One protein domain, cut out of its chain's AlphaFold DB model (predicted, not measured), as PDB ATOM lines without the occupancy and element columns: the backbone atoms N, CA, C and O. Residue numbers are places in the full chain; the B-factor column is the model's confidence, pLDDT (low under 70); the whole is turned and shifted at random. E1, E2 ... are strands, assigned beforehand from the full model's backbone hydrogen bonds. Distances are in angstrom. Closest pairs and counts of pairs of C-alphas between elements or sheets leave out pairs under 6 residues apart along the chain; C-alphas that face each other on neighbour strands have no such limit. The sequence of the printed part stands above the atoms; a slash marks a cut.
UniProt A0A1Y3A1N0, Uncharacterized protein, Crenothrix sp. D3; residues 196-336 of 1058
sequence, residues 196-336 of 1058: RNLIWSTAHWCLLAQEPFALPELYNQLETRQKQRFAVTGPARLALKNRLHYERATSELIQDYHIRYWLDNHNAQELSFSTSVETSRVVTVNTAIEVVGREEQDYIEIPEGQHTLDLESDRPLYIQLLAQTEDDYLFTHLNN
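What this domain is: This is residues 196 to 336 of the 1058 residues of an uncharacterized protein of Crenothrix sp. D3 (UniProt A0A1Y3A1N0). A long ribbon of two paired strands, E4 and E7, doubles back on itself and folds one strongly twisted sheet into a flattened, incompletely closed sandwich. One layer holds E3, E8 and residues 238 to 244 of E4; the other holds E5, E6 and residues 308 to 313 of E7. E1 and E2 make edges, and residues 329 to 335 stick out as a free tail. The printed part has 141 residues with no named helix and eight named strands, E1 to E8 in chain order, in a branched antiparallel sheet. The class is all strand, though under half of the residues are in named elements; the whole is compact, with a radius of gyration of the C-alphas of 16.1 A and spans of 47 by 40 by 25 A.

Where its parts are: Find C-alpha 228 at (-3.864, 10.126, 5.519), where E4, residues 228 to 244, begins; it bends by 158 degrees. E7, residues 296 to 313, is the longest strand by residues and bends by 156 degrees. E8, residues 317 to 324, runs 22.0 A to C-alpha 324 at (13.043, 10.726, 17.569). Look for E3 at residues 217 to 222, 15.6 A long, and E5 at 258 to 263, 16.7 A. The shorter strands are E2, residues 205 to 209, E6, residues 269 to 272, and E1, residues 196 to 199, which begins at (12.010, 4.671, 16.985).

How they stand to each other: Begin at E4: E7 lies on one side of it, with N 232 and O 307 3.0 A apart, and E8 on the other, with N 241 and O 320 at 2.9 A. Beside E8, E1 and E3 lie on one side and E4 on the other; look at N 199 and O 321, 2.9 A, and N 220 and O 319, 2.8 A. E2 and E3 form a hairpin, with N 206 and O 219 at 2.8 A. Beside E7, E4 lies on one side and E5 on the other, with N 262 and O 310 3.0 A apart, and E5 and E6 form a hairpin with N 259 and O 271 at 2.9 A. Between E6 and E7 the closest C-alphas, those of Leu 271 and Asp 298, are 7.8 A apart. E2 and E6 are apart.

The domain as a whole: The two C-alphas farthest apart, those of Ala 249 and His 333, are 54.2 A apart. The printed part has no cut. The links E4 to E5 and E6 to E7 are long; in the second, residues 284 to 285 pair antiparallel with residues 208 to 209 of E2. The mean pLDDT of the printed part is 89.1; look for values under 70 at residues 212 to 213, 326 to 328 and 330.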
ATOM      1  N   ARG A 196      12.586   5.967  16.547       87.25
ATOM      2  CA  ARG A 196      12.010   4.671  16.985       87.25
ATOM      3  C   ARG A 196      10.529   4.713  17.360       87.25
ATOM      4  O   ARG A 196       9.866   3.680  17.308       87.25
ATOM      5  N   ASN A 197       9.992   5.874  17.733       89.50
ATOM      6  CA  ASN A 197       8.612   5.971  18.210       89.50
ATOM      7  C   ASN A 197       7.633   6.058  17.033       89.50
ATOM      8  O   ASN A 197       7.429   7.130  16.467       89.50
ATOM      9  N   LEU A 198       7.023   4.928  16.674       91.81
ATOM     10  CA  LEU A 198       6.073   4.833  15.568       91.81
ATOM     11  C   LEU A 198       4.780   5.617  15.848       91.81
ATOM     12  O   LEU A 198       4.049   5.333  16.798       91.81
ATOM     13  N   ILE A 199       4.512   6.607  14.994       92.12
ATOM     14  CA  ILE A 199       3.288   7.407  14.977       92.12
ATOM     15  C   ILE A 199       2.238   6.690  14.127       92.12
ATOM     16  O   ILE A 199       2.435   6.413  12.943       92.12
ATOM     17  N   TRP A 200       1.093   6.424  14.746       86.00
ATOM     18  CA  TRP A 200      -0.020   5.710  14.133       86.00
ATOM     19  C   TRP A 200      -1.052   6.652  13.512       86.00
ATOM     20  O   TRP A 200      -1.266   7.773  13.973       86.00
ATOM     21  N   SER A 201      -1.749   6.141  12.501       84.88
ATOM     22  CA  SER A 201      -3.014   6.688  12.008       84.88
ATOM     23  C   SER A 201      -4.134   5.666  12.218       84.88
ATOM     24  O   SER A 201      -3.880   4.520  12.584       84.88
ATOM     25  N   THR A 202      -5.379   6.047  11.934       76.81
ATOM     26  CA  THR A 202      -6.522   5.119  11.880       76.81
ATOM     27  C   THR A 202      -6.720   4.491  10.490       76.81
ATOM     28  O   THR A 202      -7.826   4.057  10.173       76.81
ATOM     29  N   ALA A 203      -5.698   4.512   9.628       77.25
ATOM     30  CA  ALA A 203      -5.762   3.973   8.270       77.25
ATOM     31  C   ALA A 203      -5.426   2.469   8.216       77.25
ATOM     32  O   ALA A 203      -5.136   1.832   9.231       77.25
ATOM     33  N   HIS A 204      -5.452   1.902   7.009       86.38
ATOM     34  CA  HIS A 204      -4.996   0.536   6.766       86.38
ATOM     35  C   HIS A 204      -3.490   0.401   7.034       86.38
ATOM     36  O   HIS A 204      -2.700   1.297   6.727       86.38
ATOM     37  N   TRP A 205      -3.097  -0.740   7.594       91.19
ATOM     38  CA  TRP A 205      -1.714  -1.080   7.916       91.19
ATOM     39  C   TRP A 205      -1.369  -2.488   7.437       91.19
ATOM     40  O   TRP A 205      -2.247  -3.327   7.223       91.19
ATOM     41  N   CYS A 206      -0.076  -2.744   7.276       92.88
ATOM     42  CA  CYS A 206       0.469  -4.025   6.859       92.88
ATOM     43  C   CYS A 206       1.743  -4.381   7.641       92.88
ATOM     44  O   CYS A 206       2.442  -3.518   8.172       92.88
ATOM     45  N   LEU A 207       2.027  -5.680   7.709       93.38
ATOM     46  CA  LEU A 207       3.271  -6.255   8.219       93.38
ATOM     47  C   LEU A 207       4.240  -6.441   7.048       93.38
ATOM     48  O   LEU A 207       3.961  -7.250   6.162       93.38
ATOM     49  N   LEU A 208       5.362  -5.722   7.046       92.81
ATOM     50  CA  LEU A 208       6.393  -5.801   6.013       92.81
ATOM     51  C   LEU A 208       7.638  -6.501   6.576       92.81
ATOM     52  O   LEU A 208       8.285  -5.986   7.487       92.81
ATOM     53  N   ALA A 209       7.983  -7.672   6.035       89.94
ATOM     54  CA  ALA A 209       9.202  -8.402   6.391       89.94
ATOM     55  C   ALA A 209      10.189  -8.424   5.218       89.94
ATOM     56  O   ALA A 209       9.821  -8.724   4.080       89.94
ATOM     57  N   GLN A 210      11.451  -8.112   5.517       79.19
ATOM     58  CA  GLN A 210      12.538  -8.004   4.537       79.19
ATOM     59  C   GLN A 210      13.282  -9.326   4.276       79.19
ATOM     60  O   GLN A 210      13.998  -9.435   3.285       79.19
ATOM     61  N   GLU A 211      13.142 -10.303   5.176       70.06
ATOM     62  CA  GLU A 211      13.716 -11.651   5.095       70.06
ATOM     63  C   GLU A 211      12.778 -12.635   5.825       70.06
ATOM     64  O   GLU A 211      12.101 -12.212   6.766       70.06
ATOM     65  N   PRO A 212      12.765 -13.946   5.498       58.22
ATOM     66  CA  PRO A 212      11.879 -14.933   6.139       58.22
ATOM     67  C   PRO A 212      12.049 -15.097   7.659       58.22
ATOM     68  O   PRO A 212      11.181 -15.669   8.315       58.22
ATOM     69  N   PHE A 213      13.172 -14.630   8.213       61.72
ATOM     70  CA  PHE A 213      13.514 -14.720   9.637       61.72
ATOM     71  C   PHE A 213      13.601 -13.351  10.332       61.72
ATOM     72  O   PHE A 213      13.834 -13.292  11.540       61.72
ATOM     73  N   ALA A 214      13.413 -12.252   9.594       70.06
ATOM     74  CA  ALA A 214      13.315 -10.922  10.178       70.06
ATOM     75  C   ALA A 214      11.940 -10.743  10.840       70.06
ATOM     76  O   ALA A 214      10.924 -11.210  10.323       70.06
ATOM     77  N   LEU A 215      11.889 -10.032  11.970       81.75
ATOM     78  CA  LEU A 215      10.606  -9.602  12.523       81.75
ATOM     79  C   LEU A 215       9.964  -8.588  11.557       81.75
ATOM     80  O   LEU A 215      10.655  -7.657  11.138       81.75
ATOM     81  N   PRO A 216       8.676  -8.739  11.200       87.44
ATOM     82  CA  PRO A 216       7.989  -7.772  10.357       87.44
ATOM     83  C   PRO A 216       7.850  -6.420  11.065       87.44
ATOM     84  O   PRO A 216       7.433  -6.342  12.221       87.44
ATOM     85  N   GLU A 217       8.142  -5.351  10.334       90.94
ATOM     86  CA  GLU A 217       7.848  -3.974  10.726       90.94
ATOM     87  C   GLU A 217       6.400  -3.623  10.333       90.94
ATOM     88  O   GLU A 217       5.903  -4.105   9.314       90.94
ATOM     89  N   LEU A 218       5.712  -2.764  11.098       92.31
ATOM     90  CA  LEU A 218       4.396  -2.257  10.684       92.31
ATOM     91  C   LEU A 218       4.543  -0.990   9.839       92.31
ATOM     92  O   LEU A 218       5.169  -0.019  10.265       92.31
ATOM     93  N   TYR A 219       3.917  -0.996   8.669       94.62
ATOM     94  CA  TYR A 219       3.763   0.165   7.796       94.62
ATOM     95  C   TYR A 219       2.274   0.502   7.684       94.62
ATOM     96  O   TYR A 219       1.415  -0.373   7.774       94.62
ATOM     97  N   ASN A 220       1.952   1.777   7.485       94.31
ATOM     98  CA  ASN A 220       0.625   2.187   7.038       94.31
ATOM     99  C   ASN A 220       0.602   2.151   5.500       94.31
ATOM    100  O   ASN A 220       1.629   2.390   4.864       94.31
ATOM    101  N   GLN A 221      -0.558   1.904   4.902       94.38
ATOM    102  CA  GLN A 221      -0.742   1.921   3.451       94.38
ATOM    103  C   GLN A 221      -1.329   3.273   3.019       94.38
ATOM    104  O   GLN A 221      -2.473   3.590   3.351       94.38
ATOM    105  N   LEU A 222      -0.529   4.068   2.303       94.50
ATOM    106  CA  LEU A 222      -0.912   5.362   1.741       94.50
ATOM    107  C   LEU A 222      -1.307   5.169   0.274       94.50
ATOM    108  O   LEU A 222      -0.458   4.925  -0.582       94.50
ATOM    109  N   GLU A 223      -2.601   5.276  -0.006       93.06
ATOM    110  CA  GLU A 223      -3.152   5.122  -1.354       93.06
ATOM    111  C   GLU A 223      -2.959   6.369  -2.227       93.06
ATOM    112  O   GLU A 223      -2.988   7.507  -1.746       93.06
ATOM    113  N   THR A 224      -2.844   6.155  -3.542       91.44
ATOM    114  CA  THR A 224      -2.679   7.220  -4.543       91.44
ATOM    115  C   THR A 224      -3.742   8.309  -4.386       91.44
ATOM    116  O   THR A 224      -4.938   8.062  -4.559       91.44
ATOM    117  N   ARG A 225      -3.295   9.542  -4.115       90.38
ATOM    118  CA  ARG A 225      -4.116  10.754  -3.914       90.38
ATOM    119  C   ARG A 225      -5.148  10.664  -2.779       90.38
ATOM    120  O   ARG A 225      -6.090  11.454  -2.753       90.38
ATOM    121  N   GLN A 226      -4.980   9.745  -1.828       92.25
ATOM    122  CA  GLN A 226      -5.783   9.716  -0.605       92.25
ATOM    123  C   GLN A 226      -5.027  10.404   0.531       92.25
ATOM    124  O   GLN A 226      -3.836  10.170   0.727       92.25
ATOM    125  N   LYS A 227      -5.719  11.265   1.286       92.81
ATOM    126  CA  LYS A 227      -5.124  11.957   2.432       92.81
ATOM    127  C   LYS A 227      -5.182  11.104   3.686       92.81
ATOM    128  O   LYS A 227      -6.262  10.716   4.128       92.81
ATOM    129  N   GLN A 228      -4.022  10.880   4.287       94.88
ATOM    130  CA  GLN A 228      -3.864  10.126   5.519       94.88
ATOM    131  C   GLN A 228      -3.441  11.051   6.660       94.88
ATOM    132  O   GLN A 228      -2.430  11.745   6.563       94.88
ATOM    133  N   ARG A 229      -4.227  11.050   7.739       95.06
ATOM    134  CA  ARG A 229      -4.093  11.978   8.866       95.06
ATOM    135  C   ARG A 229      -3.392  11.340  10.061       95.06
ATOM    136  O   ARG A 229      -3.772  10.254  10.502       95.06
ATOM    137  N   PHE A 230      -2.442  12.071  10.631       95.19
ATOM    138  CA  PHE A 230      -1.704  11.727  11.840       95.19
ATOM    139  C   PHE A 230      -1.842  12.856  12.869       95.19
ATOM    140  O   PHE A 230      -1.716  14.035  12.535       95.19
ATOM    141  N   ALA A 231      -2.093  12.495  14.128       94.69
ATOM    142  CA  ALA A 231      -2.009  13.428  15.248       94.69
ATOM    143  C   ALA A 231      -0.576  13.408  15.787       94.69
ATOM    144  O   ALA A 231      -0.059  12.342  16.123       94.69
ATOM    145  N   VAL A 232       0.069  14.572  15.848       93.94
ATOM    146  CA  VAL A 232       1.471  14.700  16.259       93.94
ATOM    147  C   VAL A 232       1.622  15.793  17.318       93.94
ATOM    148  O   VAL A 232       0.756  16.650  17.499       93.94
ATOM    149  N   THR A 233       2.705  15.750  18.083       92.00
ATOM    150  CA  THR A 233       3.015  16.749  19.113       92.00
ATOM    151  C   THR A 233       4.504  17.036  19.053       92.00
ATOM    152  O   THR A 233       5.294  16.099  18.931       92.00
ATOM    153  N   GLY A 234       4.873  18.313  19.092       87.88
ATOM    154  CA  GLY A 234       6.262  18.759  19.047       87.88
ATOM    155  C   GLY A 234       6.611  19.748  20.166       87.88
ATOM    156  O   GLY A 234       5.749  20.068  20.991       87.88
ATOM    157  N   PRO A 235       7.868  20.230  20.216       86.56
ATOM    158  CA  PRO A 235       8.858  20.174  19.136       86.56
ATOM    159  C   PRO A 235       9.397  18.758  18.881       86.56
ATOM    160  O   PRO A 235       9.903  18.100  19.786       86.56
ATOM    161  N   ALA A 236       9.289  18.272  17.643       87.19
ATOM    162  CA  ALA A 236       9.691  16.910  17.286       87.19
ATOM    163  C   ALA A 236      10.147  16.804  15.827       87.19
ATOM    164  O   ALA A 236       9.533  17.379  14.933       87.19
ATOM    165  N   ARG A 237      11.175  15.987  15.578       89.69
ATOM    166  CA  ARG A 237      11.616  15.619  14.227       89.69
ATOM    167  C   ARG A 237      11.152  14.201  13.912       89.69
ATOM    168  O   ARG A 237      11.394  13.278  14.697       89.69
ATOM    169  N   LEU A 238      10.478  14.037  12.778       93.00
ATOM    170  CA  LEU A 238       9.942  12.762  12.307       93.00
ATOM    171  C   LEU A 238      10.761  12.264  11.120       93.00
ATOM    172  O   LEU A 238      10.976  13.026  10.180       93.00
ATOM    173  N   ALA A 239      11.151  10.993  11.121       94.44
ATOM    174  CA  ALA A 239      11.580  10.296   9.917       94.44
ATOM    175  C   ALA A 239      10.354   9.680   9.230       94.44
ATOM    176  O   ALA A 239       9.622   8.890   9.828       94.44
ATOM    177  N   LEU A 240      10.138  10.041   7.968       96.25
ATOM    178  CA  LEU A 240       9.199   9.402   7.057       96.25
ATOM    179  C   LEU A 240       9.968   8.366   6.234       96.25
ATOM    180  O   LEU A 240      10.554   8.687   5.198       96.25
ATOM    181  N   LYS A 241       9.963   7.121   6.711       95.81
ATOM    182  CA  LYS A 241      10.342   5.954   5.911       95.81
ATOM    183  C   LYS A 241       9.223   5.629   4.937       95.81
ATOM    184  O   LYS A 241       8.046   5.678   5.303       95.81
ATOM    185  N   ASN A 242       9.575   5.233   3.720       96.19
ATOM    186  CA  ASN A 242       8.600   4.750   2.759       96.19
ATOM    187  C   ASN A 242       9.182   3.773   1.729       96.19
ATOM    188  O   ASN A 242      10.377   3.781   1.440       96.19
ATOM    189  N   ARG A 243       8.312   2.925   1.172       96.06
ATOM    190  CA  ARG A 243       8.597   2.024   0.051       96.06
ATOM    191  C   ARG A 243       7.484   2.150  -0.983       96.06
ATOM    192  O   ARG A 243       6.307   2.023  -0.651       96.06
ATOM    193  N   LEU A 244       7.867   2.366  -2.239       96.38
ATOM    194  CA  LEU A 244       6.946   2.378  -3.376       96.38
ATOM    195  C   LEU A 244       6.351   0.982  -3.606       96.38
ATOM    196  O   LEU A 244       7.102   0.012  -3.654       96.38
ATOM    197  N   HIS A 245       5.040   0.865  -3.791       95.25
ATOM    198  CA  HIS A 245       4.422  -0.368  -4.281       95.25
ATOM    199  C   HIS A 245       4.486  -0.378  -5.818       95.25
ATOM    200  O   HIS A 245       4.023   0.560  -6.465       95.25
ATOM    201  N   TYR A 246       5.105  -1.403  -6.414       93.38
ATOM    202  CA  TYR A 246       5.246  -1.516  -7.869       93.38
ATOM    203  C   TYR A 246       4.077  -2.306  -8.463       93.38
ATOM    204  O   TYR A 246       4.080  -3.537  -8.473       93.38
ATOM    205  N   GLU A 247       3.090  -1.585  -8.993       88.50
ATOM    206  CA  GLU A 247       1.924  -2.170  -9.660       88.50
ATOM    207  C   GLU A 247       2.331  -3.115 -10.803       88.50
ATOM    208  O   GLU A 247       3.231  -2.800 -11.584       88.50
ATOM    209  N   ARG A 248       1.626  -4.247 -10.945       86.38
ATOM    210  CA  ARG A 248       2.000  -5.380 -11.825       86.38
ATOM    211  C   ARG A 248       2.093  -5.068 -13.326       86.38
ATOM    212  O   ARG A 248       2.606  -5.883 -14.085       86.38
ATOM    213  N   ALA A 249       1.583  -3.917 -13.765       83.25
ATOM    214  CA  ALA A 249       1.718  -3.437 -15.142       83.25
ATOM    215  C   ALA A 249       3.036  -2.675 -15.402       83.25
ATOM    216  O   ALA A 249       3.382  -2.440 -16.558       83.25
ATOM    217  N   THR A 250       3.764  -2.289 -14.346       87.38
ATOM    218  CA  THR A 250       4.992  -1.484 -14.425       87.38
ATOM    219  C   THR A 250       6.137  -2.288 -15.034       87.38
ATOM    220  O   THR A 250       6.593  -3.262 -14.434       87.38
ATOM    221  N   SER A 251       6.674  -1.826 -16.164       88.12
ATOM    222  CA  SER A 251       7.881  -2.402 -16.767       88.12
ATOM    223  C   SER A 251       9.169  -1.781 -16.208       88.12
ATOM    224  O   SER A 251      10.161  -2.486 -16.007       88.12
ATOM    225  N   GLU A 252       9.179  -0.483 -15.881       91.69
ATOM    226  CA  GLU A 252      10.407   0.225 -15.508       91.69
ATOM    227  C   GLU A 252      10.884  -0.088 -14.083       91.69
ATOM    228  O   GLU A 252      10.128  -0.030 -13.115       91.69
ATOM    229  N   LEU A 253      12.189  -0.321 -13.923       92.56
ATOM    230  CA  LEU A 253      12.796  -0.593 -12.614       92.56
ATOM    231  C   LEU A 253      13.015   0.663 -11.752       92.56
ATOM    232  O   LEU A 253      13.417   0.519 -10.600       92.56
ATOM    233  N   ILE A 254      12.838   1.880 -12.283       92.62
ATOM    234  CA  ILE A 254      13.099   3.165 -11.599       92.62
ATOM    235  C   ILE A 254      11.862   4.061 -11.730       92.62
ATOM    236  O   ILE A 254      11.332   4.206 -12.830       92.62
ATOM    237  N   GLN A 255      11.430   4.691 -10.634       91.81
ATOM    238  CA  GLN A 255      10.307   5.640 -10.632       91.81
ATOM    239  C   GLN A 255      10.604   6.921  -9.841       91.81
ATOM    240  O   GLN A 255      11.355   6.913  -8.866       91.81
ATOM    241  N   ASP A 256       9.955   8.015 -10.247       91.69
ATOM    242  CA  ASP A 256      10.038   9.355  -9.663       91.69
ATOM    243  C   ASP A 256       8.664   9.735  -9.070       91.69
ATOM    244  O   ASP A 256       7.757  10.147  -9.793       91.69
ATOM    245  N   TYR A 257       8.495   9.637  -7.751       93.06
ATOM    246  CA  TYR A 257       7.213   9.836  -7.051       93.06
ATOM    247  C   TYR A 257       7.336  10.876  -5.930       93.06
ATOM    248  O   TYR A 257       8.436  11.168  -5.453       93.06
ATOM    249  N   HIS A 258       6.224  11.499  -5.554       92.25
ATOM    250  CA  HIS A 258       6.158  12.610  -4.606       92.25
ATOM    251  C   HIS A 258       5.274  12.257  -3.401       92.25
ATOM    252  O   HIS A 258       4.241  11.598  -3.541       92.25
ATOM    253  N   ILE A 259       5.640  12.763  -2.222       94.88
ATOM    254  CA  ILE A 259       4.759  12.830  -1.050       94.88
ATOM    255  C   ILE A 259       4.531  14.304  -0.719       94.88
ATOM    256  O   ILE A 259       5.485  15.047  -0.489       94.88
ATOM    257  N   ARG A 260       3.273  14.736  -0.702       94.38
ATOM    258  CA  ARG A 260       2.857  16.060  -0.238       94.38
ATOM    259  C   ARG A 260       2.429  15.968   1.218       94.38
ATOM    260  O   ARG A 260       1.783  14.993   1.604       94.38
ATOM    261  N   TYR A 261       2.753  16.984   2.012       95.62
ATOM    262  CA  TYR A 261       2.279  17.082   3.388       95.62
ATOM    263  C   TYR A 261       1.736  18.464   3.745       95.62
ATOM    264  O   TYR A 261       2.200  19.486   3.240       95.62
ATOM    265  N   TRP A 262       0.747  18.478   4.637       95.94
ATOM    266  CA  TRP A 262       0.155  19.675   5.228       95.94
ATOM    267  C   TRP A 262       0.259  19.556   6.745       95.94
ATOM    268  O   TRP A 262      -0.168  18.549   7.309       95.94
ATOM    269  N   LEU A 263       0.777  20.594   7.398       94.38
ATOM    270  CA  LEU A 263       0.689  20.756   8.847       94.38
ATOM    271  C   LEU A 263      -0.451  21.737   9.143       94.38
ATOM    272  O   LEU A 263      -0.466  22.826   8.575       94.38
ATOM    273  N   ASP A 264      -1.430  21.345   9.954       92.56
ATOM    274  CA  ASP A 264      -2.586  22.163  10.370       92.56
ATOM    275  C   ASP A 264      -3.388  22.816   9.224       92.56
ATOM    276  O   ASP A 264      -4.100  23.802   9.409       92.56
ATOM    277  N   ASN A 265      -3.351  22.206   8.033       82.81
ATOM    278  CA  ASN A 265      -3.914  22.718   6.773       82.81
ATOM    279  C   ASN A 265      -3.201  23.969   6.202       82.81
ATOM    280  O   ASN A 265      -3.742  24.631   5.315       82.81
ATOM    281  N   HIS A 266      -1.980  24.282   6.649       89.12
ATOM    282  CA  HIS A 266      -1.088  25.244   5.990       89.12
ATOM    283  C   HIS A 266      -0.626  24.759   4.599       89.12
ATOM    284  O   HIS A 266      -0.879  23.624   4.200       89.12
ATOM    285  N   ASN A 267       0.059  25.630   3.847       87.44
ATOM    286  CA  ASN A 267       0.508  25.369   2.474       87.44
ATOM    287  C   ASN A 267       1.278  24.045   2.330       87.44
ATOM    288  O   ASN A 267       2.255  23.809   3.046       87.44
ATOM    289  N   ALA A 268       0.877  23.246   1.335       88.19
ATOM    290  CA  ALA A 268       1.492  21.962   1.016       88.19
ATOM    291  C   ALA A 268       3.013  22.083   0.837       88.19
ATOM    292  O   ALA A 268       3.488  22.918   0.064       88.19
ATOM    293  N   GLN A 269       3.757  21.217   1.515       90.75
ATOM    294  CA  GLN A 269       5.174  20.965   1.266       90.75
ATOM    295  C   GLN A 269       5.313  19.674   0.449       90.75
ATOM    296  O   GLN A 269       4.467  18.789   0.563       90.75
ATOM    297  N   GLU A 270       6.356  19.544  -0.376       89.19
ATOM    298  CA  GLU A 270       6.521  18.399  -1.285       89.19
ATOM    299  C   GLU A 270       7.894  17.722  -1.138       89.19
ATOM    300  O   GLU A 270       8.944  18.365  -1.160       89.19
ATOM    301  N   LEU A 271       7.874  16.395  -1.008       91.31
ATOM    302  CA  LEU A 271       9.031  15.522  -0.856       91.31
ATOM    303  C   LEU A 271       9.149  14.632  -2.102       91.31
ATOM    304  O   LEU A 271       8.447  13.634  -2.246       91.31
ATOM    305  N   SER A 272      10.015  15.022  -3.041       88.94
ATOM    306  CA  SER A 272      10.235  14.298  -4.304       88.94
ATOM    307  C   SER A 272      11.295  13.195  -4.171       88.94
ATOM    308  O   SER A 272      12.485  13.484  -4.020       88.94
ATOM    309  N   PHE A 273      10.899  11.935  -4.287       91.75
ATOM    310  CA  PHE A 273      11.792  10.775  -4.223       91.75
ATOM    311  C   PHE A 273      12.204  10.298  -5.623       91.75
ATOM    312  O   PHE A 273      11.707  10.788  -6.643       91.75
ATOM    313  N   SER A 274      13.155   9.366  -5.682       91.19
ATOM    314  CA  SER A 274      13.405   8.564  -6.884       91.19
ATOM    315  C   SER A 274      14.025   7.242  -6.459       91.19
ATOM    316  O   SER A 274      15.192   7.231  -6.084       91.19
ATOM    317  N   THR A 275      13.264   6.150  -6.541       93.25
ATOM    318  CA  THR A 275      13.693   4.809  -6.103       93.25
ATOM    319  C   THR A 275      13.896   3.878  -7.292       93.25
ATOM    320  O   THR A 275      13.393   4.130  -8.390       93.25
ATOM    321  N   SER A 276      14.570   2.753  -7.053       93.19
ATOM    322  CA  SER A 276      14.393   1.552  -7.868       93.19
ATOM    323  C   SER A 276      13.687   0.442  -7.093       93.19
ATOM    324  O   SER A 276      13.568   0.515  -5.865       93.19
ATOM    325  N   VAL A 277      13.291  -0.610  -7.809       93.75
ATOM    326  CA  VAL A 277      12.838  -1.887  -7.238       93.75
ATOM    327  C   VAL A 277      13.859  -2.418  -6.220       93.75
ATOM    328  O   VAL A 277      15.080  -2.233  -6.363       93.75
ATOM    329  N   GLU A 278      13.350  -3.060  -5.173       92.75
ATOM    330  CA  GLU A 278      14.125  -3.865  -4.240       92.75
ATOM    331  C   GLU A 278      14.559  -5.163  -4.928       92.75
ATOM    332  O   GLU A 278      13.748  -6.027  -5.243       92.75
ATOM    333  N   THR A 279      15.859  -5.281  -5.185       90.62
ATOM    334  CA  THR A 279      16.457  -6.415  -5.904       90.62
ATOM    335  C   THR A 279      17.467  -7.170  -5.045       90.62
ATOM    336  O   THR A 279      18.134  -8.060  -5.557       90.62
ATOM    337  N   SER A 280      17.640  -6.807  -3.767       86.00
ATOM    338  CA  SER A 280      18.599  -7.463  -2.860       86.00
ATOM    339  C   SER A 280      17.992  -8.589  -2.017       86.00
ATOM    340  O   SER A 280      18.727  -9.348  -1.392       86.00
ATOM    341  N   ARG A 281      16.658  -8.655  -1.933       86.56
ATOM    342  CA  ARG A 281      15.916  -9.495  -0.984       86.56
ATOM    343  C   ARG A 281      14.458  -9.659  -1.401       86.56
ATOM    344  O   ARG A 281      13.904  -8.780  -2.057       86.56
ATOM    345  N   VAL A 282      13.839 -10.763  -0.992       89.00
ATOM    346  CA  VAL A 282      12.391 -10.959  -1.123       89.00
ATOM    347  C   VAL A 282      11.707 -10.168  -0.015       89.00
ATOM    348  O   VAL A 282      11.886 -10.482   1.159       89.00
ATOM    349  N   VAL A 283      10.903  -9.170  -0.376       91.00
ATOM    350  CA  VAL A 283      10.020  -8.493   0.581       91.00
ATOM    351  C   VAL A 283       8.672  -9.200   0.603       91.00
ATOM    352  O   VAL A 283       8.133  -9.569  -0.441       91.00
ATOM    353  N   THR A 284       8.116  -9.371   1.801       92.50
ATOM    354  CA  THR A 284       6.729  -9.814   1.973       92.50
ATOM    355  C   THR A 284       5.895  -8.750   2.670       92.50
ATOM    356  O   THR A 284       6.362  -8.105   3.608       92.50
ATOM    357  N   VAL A 285       4.652  -8.589   2.218       93.00
ATOM    358  CA  VAL A 285       3.632  -7.706   2.791       93.00
ATOM    359  C   VAL A 285       2.456  -8.582   3.211       93.00
ATOM    360  O   VAL A 285       1.888  -9.304   2.396       93.00
ATOM    361  N   ASN A 286       2.112  -8.581   4.500       92.81
ATOM    362  CA  ASN A 286       1.102  -9.477   5.083       92.81
ATOM    363  C   ASN A 286       1.318 -10.962   4.700       92.81
ATOM    364  O   ASN A 286       0.367 -11.698   4.452       92.81
ATOM    365  N   THR A 287       2.584 -11.401   4.663       88.75
ATOM    366  CA  THR A 287       3.085 -12.725   4.215       88.75
ATOM    367  C   THR A 287       3.009 -13.041   2.711       88.75
ATOM    368  O   THR A 287       3.620 -14.019   2.286       88.75
ATOM    369  N   ALA A 288       2.361 -12.214   1.884       91.81
ATOM    370  CA  ALA A 288       2.448 -12.334   0.426       91.81
ATOM    371  C   ALA A 288       3.773 -11.740  -0.083       91.81
ATOM    372  O   ALA A 288       4.217 -10.719   0.434       91.81
ATOM    373  N   ILE A 289       4.407 -12.350  -1.089       91.50
ATOM    374  CA  ILE A 289       5.554 -11.739  -1.785       91.50
ATOM    375  C   ILE A 289       5.020 -10.617  -2.676       91.50
ATOM    376  O   ILE A 289       4.157 -10.877  -3.510       91.50
ATOM    377  N   GLU A 290       5.548  -9.403  -2.527       93.00
ATOM    378  CA  GLU A 290       5.138  -8.245  -3.330       93.00
ATOM    379  C   GLU A 290       6.344  -7.484  -3.885       93.00
ATOM    380  O   GLU A 290       7.403  -7.402  -3.257       93.00
ATOM    381  N   VAL A 291       6.177  -6.899  -5.075       94.50
ATOM    382  CA  VAL A 291       7.219  -6.083  -5.707       94.50
ATOM    383  C   VAL A 291       7.162  -4.675  -5.119       94.50
ATOM    384  O   VAL A 291       6.183  -3.943  -5.282       94.50
ATOM    385  N   VAL A 292       8.226  -4.285  -4.422       95.38
ATOM    386  CA  VAL A 292       8.339  -2.970  -3.786       95.38
ATOM    387  C   VAL A 292       9.630  -2.266  -4.176       95.38
ATOM    388  O   VAL A 292      10.596  -2.878  -4.628       95.38
ATOM    389  N   GLY A 293       9.654  -0.956  -3.969       95.00
ATOM    390  CA  GLY A 293      10.862  -0.160  -3.997       95.00
ATOM    391  C   GLY A 293      11.770  -0.446  -2.805       95.00
ATOM    392  O   GLY A 293      11.372  -0.990  -1.766       95.00
ATOM    393  N   ARG A 294      13.013  -0.007  -2.964       92.81
ATOM    394  CA  ARG A 294      13.949   0.180  -1.857       92.81
ATOM    395  C   ARG A 294      13.362   1.159  -0.837       92.81
ATOM    396  O   ARG A 294      12.469   1.946  -1.145       92.81
ATOM    397  N   GLU A 295      13.842   1.059   0.394       92.88
ATOM    398  CA  GLU A 295      13.422   1.944   1.479       92.88
ATOM    399  C   GLU A 295      14.023   3.327   1.270       92.88
ATOM    400  O   GLU A 295      15.242   3.468   1.279       92.88
ATOM    401  N   GLU A 296      13.182   4.333   1.083       93.62
ATOM    402  CA  GLU A 296      13.584   5.733   0.977       93.62
ATOM    403  C   GLU A 296      13.162   6.453   2.268       93.62
ATOM    404  O   GLU A 296      12.083   6.194   2.813       93.62
ATOM    405  N   GLN A 297      13.993   7.360   2.783       92.62
ATOM    406  CA  GLN A 297      13.715   8.071   4.040       92.62
ATOM    407  C   GLN A 297      13.971   9.573   3.900       92.62
ATOM    408  O   GLN A 297      14.995   9.979   3.357       92.62
ATOM    409  N   ASP A 298      13.067  10.404   4.417       92.31
ATOM    410  CA  ASP A 298      13.286  11.846   4.608       92.31
ATOM    411  C   ASP A 298      12.647  12.322   5.921       92.31
ATOM    412  O   ASP A 298      12.095  11.511   6.662       92.31
ATOM    413  N   TYR A 299      12.733  13.617   6.234       90.94
ATOM    414  CA  TYR A 299      12.405  14.138   7.561       90.94
ATOM    415  C   TYR A 299      11.448  15.328   7.531       90.94
ATOM    416  O   TYR A 299      11.556  16.210   6.678       90.94
ATOM    417  N   ILE A 300      10.552  15.373   8.516       91.50
ATOM    418  CA  ILE A 300       9.573  16.443   8.729       91.50
ATOM    419  C   ILE A 300       9.817  17.044  10.119       91.50
ATOM    420  O   ILE A 300       9.925  16.311  11.102       91.50
ATOM    421  N   GLU A 301       9.902  18.374  10.198       88.81
ATOM    422  CA  GLU A 301       9.957  19.106  11.469       88.81
ATOM    423  C   GLU A 301       8.547  19.460  11.942       88.81
ATOM    424  O   GLU A 301       7.746  20.004  11.179       88.81
ATOM    425  N   ILE A 302       8.263  19.186  13.213       89.94
ATOM    426  CA  ILE A 302       7.028  19.551  13.907       89.94
ATOM    427  C   ILE A 302       7.382  20.622  14.954       89.94
ATOM    428  O   ILE A 302       8.238  20.359  15.806       89.94
ATOM    429  N   PRO A 303       6.764  21.818  14.910       89.12
ATOM    430  CA  PRO A 303       7.006  22.889  15.876       89.12
ATOM    431  C   PRO A 303       6.409  22.569  17.260       89.12
ATOM    432  O   PRO A 303       5.885  21.483  17.500       89.12
ATOM    433  N   GLU A 304       6.536  23.500  18.207       89.12
ATOM    434  CA  GLU A 304       5.969  23.358  19.551       89.12
ATOM    435  C   GLU A 304       4.433  23.432  19.533       89.12
ATOM    436  O   GLU A 304       3.859  24.438  19.110       89.12
ATOM    437  N   GLY A 305       3.778  22.381  20.040       91.31
ATOM    438  CA  GLY A 305       2.320  22.299  20.125       91.31
ATOM    439  C   GLY A 305       1.742  20.933  19.751       91.31
ATOM    440  O   GLY A 305       2.458  19.954  19.539       91.31
ATOM    441  N   GLN A 306       0.408  20.869  19.685       95.31
ATOM    442  CA  GLN A 306      -0.335  19.753  19.094       95.31
ATOM    443  C   GLN A 306      -0.695  20.110  17.654       95.31
ATOM    444  O   GLN A 306      -1.288  21.162  17.424       95.31
ATOM    445  N   HIS A 307      -0.379  19.220  16.714       94.94
ATOM    446  CA  HIS A 307      -0.533  19.474  15.285       94.94
ATOM    447  C   HIS A 307      -1.195  18.299  14.560       94.94
ATOM    448  O   HIS A 307      -1.104  17.137  14.968       94.94
ATOM    449  N   THR A 308      -1.839  18.609  13.440       95.62
ATOM    450  CA  THR A 308      -2.380  17.640  12.486       95.62
ATOM    451  C   THR A 308      -1.459  17.564  11.277       95.62
ATOM    452  O   THR A 308      -1.303  18.554  10.565       95.62
ATOM    453  N   LEU A 309      -0.874  16.394  11.024       96.25
ATOM    454  CA  LEU A 309      -0.078  16.122   9.828       96.25
ATOM    455  C   LEU A 309      -0.910  15.284   8.850       96.25
ATOM    456  O   LEU A 309      -1.211  14.126   9.133       96.25
ATOM    457  N   ASP A 310      -1.256  15.854   7.698       95.94
ATOM    458  CA  ASP A 310      -1.846  15.112   6.578       95.94
ATOM    459  C   ASP A 310      -0.763  14.775   5.548       95.94
ATOM    460  O   ASP A 310      -0.016  15.667   5.140       95.94
ATOM    461  N   LEU A 311      -0.718  13.523   5.084       96.31
ATOM    462  CA  LEU A 311       0.124  13.051   3.978       96.31
ATOM    463  C   LEU A 311      -0.729  12.641   2.766       96.31
ATOM    464  O   LEU A 311      -1.822  12.107   2.929       96.31
ATOM    465  N   GLU A 312      -0.214  12.851   1.554       94.94
ATOM    466  CA  GLU A 312      -0.792  12.433   0.265       94.94
ATOM    467  C   GLU A 312       0.357  12.032  -0.671       94.94
ATOM    468  O   GLU A 312       1.398  12.687  -0.657       94.94
ATOM    469  N   SER A 313       0.203  11.008  -1.513       94.25
ATOM    470  CA  SER A 313       1.207  10.675  -2.539       94.25
ATOM    471  C   SER A 313       0.597  10.567  -3.936       94.25
ATOM    472  O   SER A 313      -0.591  10.287  -4.092       94.25
ATOM    473  N   ASP A 314       1.417  10.778  -4.969       92.38
ATOM    474  CA  ASP A 314       1.064  10.495  -6.364       92.38
ATOM    475  C   ASP A 314       1.201   9.000  -6.738       92.38
ATOM    476  O   ASP A 314       1.012   8.649  -7.906       92.38
ATOM    477  N   ARG A 315       1.490   8.133  -5.750       92.69
ATOM    478  CA  ARG A 315       1.642   6.671  -5.850       92.69
ATOM    479  C   ARG A 315       1.039   5.912  -4.660       92.69
ATOM    480  O   ARG A 315       0.853   6.518  -3.604       92.69
ATOM    481  N   PRO A 316       0.830   4.586  -4.789       94.50
ATOM    482  CA  PRO A 316       0.600   3.715  -3.645       94.50
ATOM    483  C   PRO A 316       1.931   3.462  -2.918       94.50
ATOM    484  O   PRO A 316       2.898   2.971  -3.510       94.50
ATOM    485  N   LEU A 317       1.997   3.799  -1.629       96.50
ATOM    486  CA  LEU A 317       3.195   3.658  -0.797       96.50
ATOM    487  C   LEU A 317       2.900   2.878   0.489       96.50
ATOM    488  O   LEU A 317       1.862   3.060   1.124       96.50
ATOM    489  N   TYR A 318       3.883   2.110   0.950       96.31
ATOM    490  CA  TYR A 318       3.960   1.679   2.344       96.31
ATOM    491  C   TYR A 318       4.776   2.720   3.116       96.31
ATOM    492  O   TYR A 318       5.930   2.964   2.766       96.31
ATOM    493  N   ILE A 319       4.196   3.351   4.143       96.19
ATOM    494  CA  ILE A 319       4.816   4.455   4.898       96.19
ATOM    495  C   ILE A 319       4.916   4.178   6.404       96.19
ATOM    496  O   ILE A 319       4.028   3.580   7.014       96.19
ATOM    497  N   GLN A 320       5.977   4.670   7.033       95.12
ATOM    498  CA  GLN A 320       6.193   4.573   8.475       95.12
ATOM    499  C   GLN A 320       6.742   5.912   8.990       95.12
ATOM    500  O   GLN A 320       7.783   6.383   8.535       95.12
ATOM    501  N   LEU A 321       6.015   6.542   9.919       95.44
ATOM    502  CA  LEU A 321       6.427   7.779  10.587       95.44
ATOM    503  C   LEU A 321       7.038   7.442  11.946       95.44
ATOM    504  O   LEU A 321       6.349   6.925  12.824       95.44
ATOM    505  N   LEU A 322       8.316   7.759  12.128       94.44
ATOM    506  CA  LEU A 322       9.070   7.494  13.350       94.44
ATOM    507  C   LEU A 322       9.493   8.814  14.000       94.44
ATOM    508  O   LEU A 322      10.231   9.595  13.403       94.44
ATOM    509  N   ALA A 323       9.069   9.063  15.235       91.69
ATOM    510  CA  ALA A 323       9.587  10.161  16.042       91.69
ATOM    511  C   ALA A 323      10.929   9.791  16.694       91.69
ATOM    512  O   ALA A 323      11.131   8.666  17.167       91.69
ATOM    513  N   GLN A 324      11.823  10.775  16.766       86.69
ATOM    514  CA  GLN A 324      13.043  10.726  17.569       86.69
ATOM    515  C   GLN A 324      12.753  11.216  18.993       86.69
ATOM    516  O   GLN A 324      12.398  12.379  19.206       86.69
ATOM    517  N   THR A 325      12.922  10.324  19.962       72.81
ATOM    518  CA  THR A 325      12.820  10.583  21.404       72.81
ATOM    519  C   THR A 325      14.078  11.246  21.964       72.81
ATOM    520  O   THR A 325      15.144  11.209  21.356       72.81
ATOM    521  N   GLU A 326      13.947  11.870  23.135       65.69
ATOM    522  CA  GLU A 326      15.022  12.666  23.749       65.69
ATOM    523  C   GLU A 326      15.891  11.842  24.723       65.69
ATOM    524  O   GLU A 326      17.090  12.085  24.818       65.69
ATOM    525  N   ASP A 327      15.324  10.796  25.341       65.38
ATOM    526  CA  ASP A 327      15.956   9.961  26.384       65.38
ATOM    527  C   ASP A 327      16.214   8.485  25.971       65.38
ATOM    528  O   ASP A 327      16.309   7.600  26.820       65.38
ATOM    529  N   ASP A 328      16.354   8.165  24.677       64.75
ATOM    530  CA  ASP A 328      16.513   6.773  24.175       64.75
ATOM    531  C   ASP A 328      17.920   6.153  24.407       64.75
ATOM    532  O   ASP A 328      18.429   5.324  23.644       64.75
ATOM    533  N   TYR A 329      18.586   6.567  25.488       72.56
ATOM    534  CA  TYR A 329      19.948   6.179  25.842       72.56
ATOM    535  C   TYR A 329      19.955   5.168  26.987       72.56
ATOM    536  O   TYR A 329      19.792   5.531  28.150       72.56
ATOM    537  N   LEU A 330      20.280   3.907  26.668       67.75
ATOM    538  CA  LEU A 330      20.456   2.797  27.629       67.75
ATOM    539  C   LEU A 330      21.247   3.170  28.898       67.75
ATOM    540  O   LEU A 330      20.981   2.628  29.968       67.75
ATOM    541  N   PHE A 331      22.209   4.092  28.777       75.81
ATOM    542  CA  PHE A 331      22.920   4.703  29.897       75.81
ATOM    543  C   PHE A 331      23.113   6.206  29.638       75.81
ATOM    544  O   PHE A 331      24.131   6.616  29.079       75.81
ATOM    545  N   THR A 332      22.164   7.045  30.060       70.50
ATOM    546  CA  THR A 332      22.181   8.517  29.875       70.50
ATOM    547  C   THR A 332      23.416   9.229  30.451       70.50
ATOM    548  O   THR A 332      23.739  10.334  30.027       70.50
ATOM    549  N   HIS A 333      24.154   8.607  31.377       73.81
ATOM    550  CA  HIS A 333      25.413   9.141  31.925       73.81
ATOM    551  C   HIS A 333      26.689   8.677  31.192       73.81
ATOM    552  O   HIS A 333      27.779   9.114  31.555       73.81
ATOM    553  N   LEU A 334      26.580   7.777  30.206       70.69
ATOM    554  CA  LEU A 334      27.722   7.198  29.476       70.69
ATOM    555  C   LEU A 334      27.595   7.332  27.950       70.69
ATOM    556  O   LEU A 334      28.600   7.519  27.270       70.69
ATOM    557  N   ASN A 335      26.367   7.238  27.428       73.75
ATOM    558  CA  ASN A 335      26.074   7.103  25.998       73.75
ATOM    559  C   ASN A 335      25.281   8.290  25.413       73.75
ATOM    560  O   ASN A 335      25.045   8.309  24.208       73.75
ATOM    561  N   ASN A 336      24.852   9.246  26.241       75.12
ATOM    562  CA  ASN A 336      24.195  10.479  25.791       75.12
ATOM    563  C   ASN A 336      25.187  11.314  24.949       75.12
ATOM    564  O   ASN A 336      26.356  11.423  25.346       75.12
TER     565      ASN A 336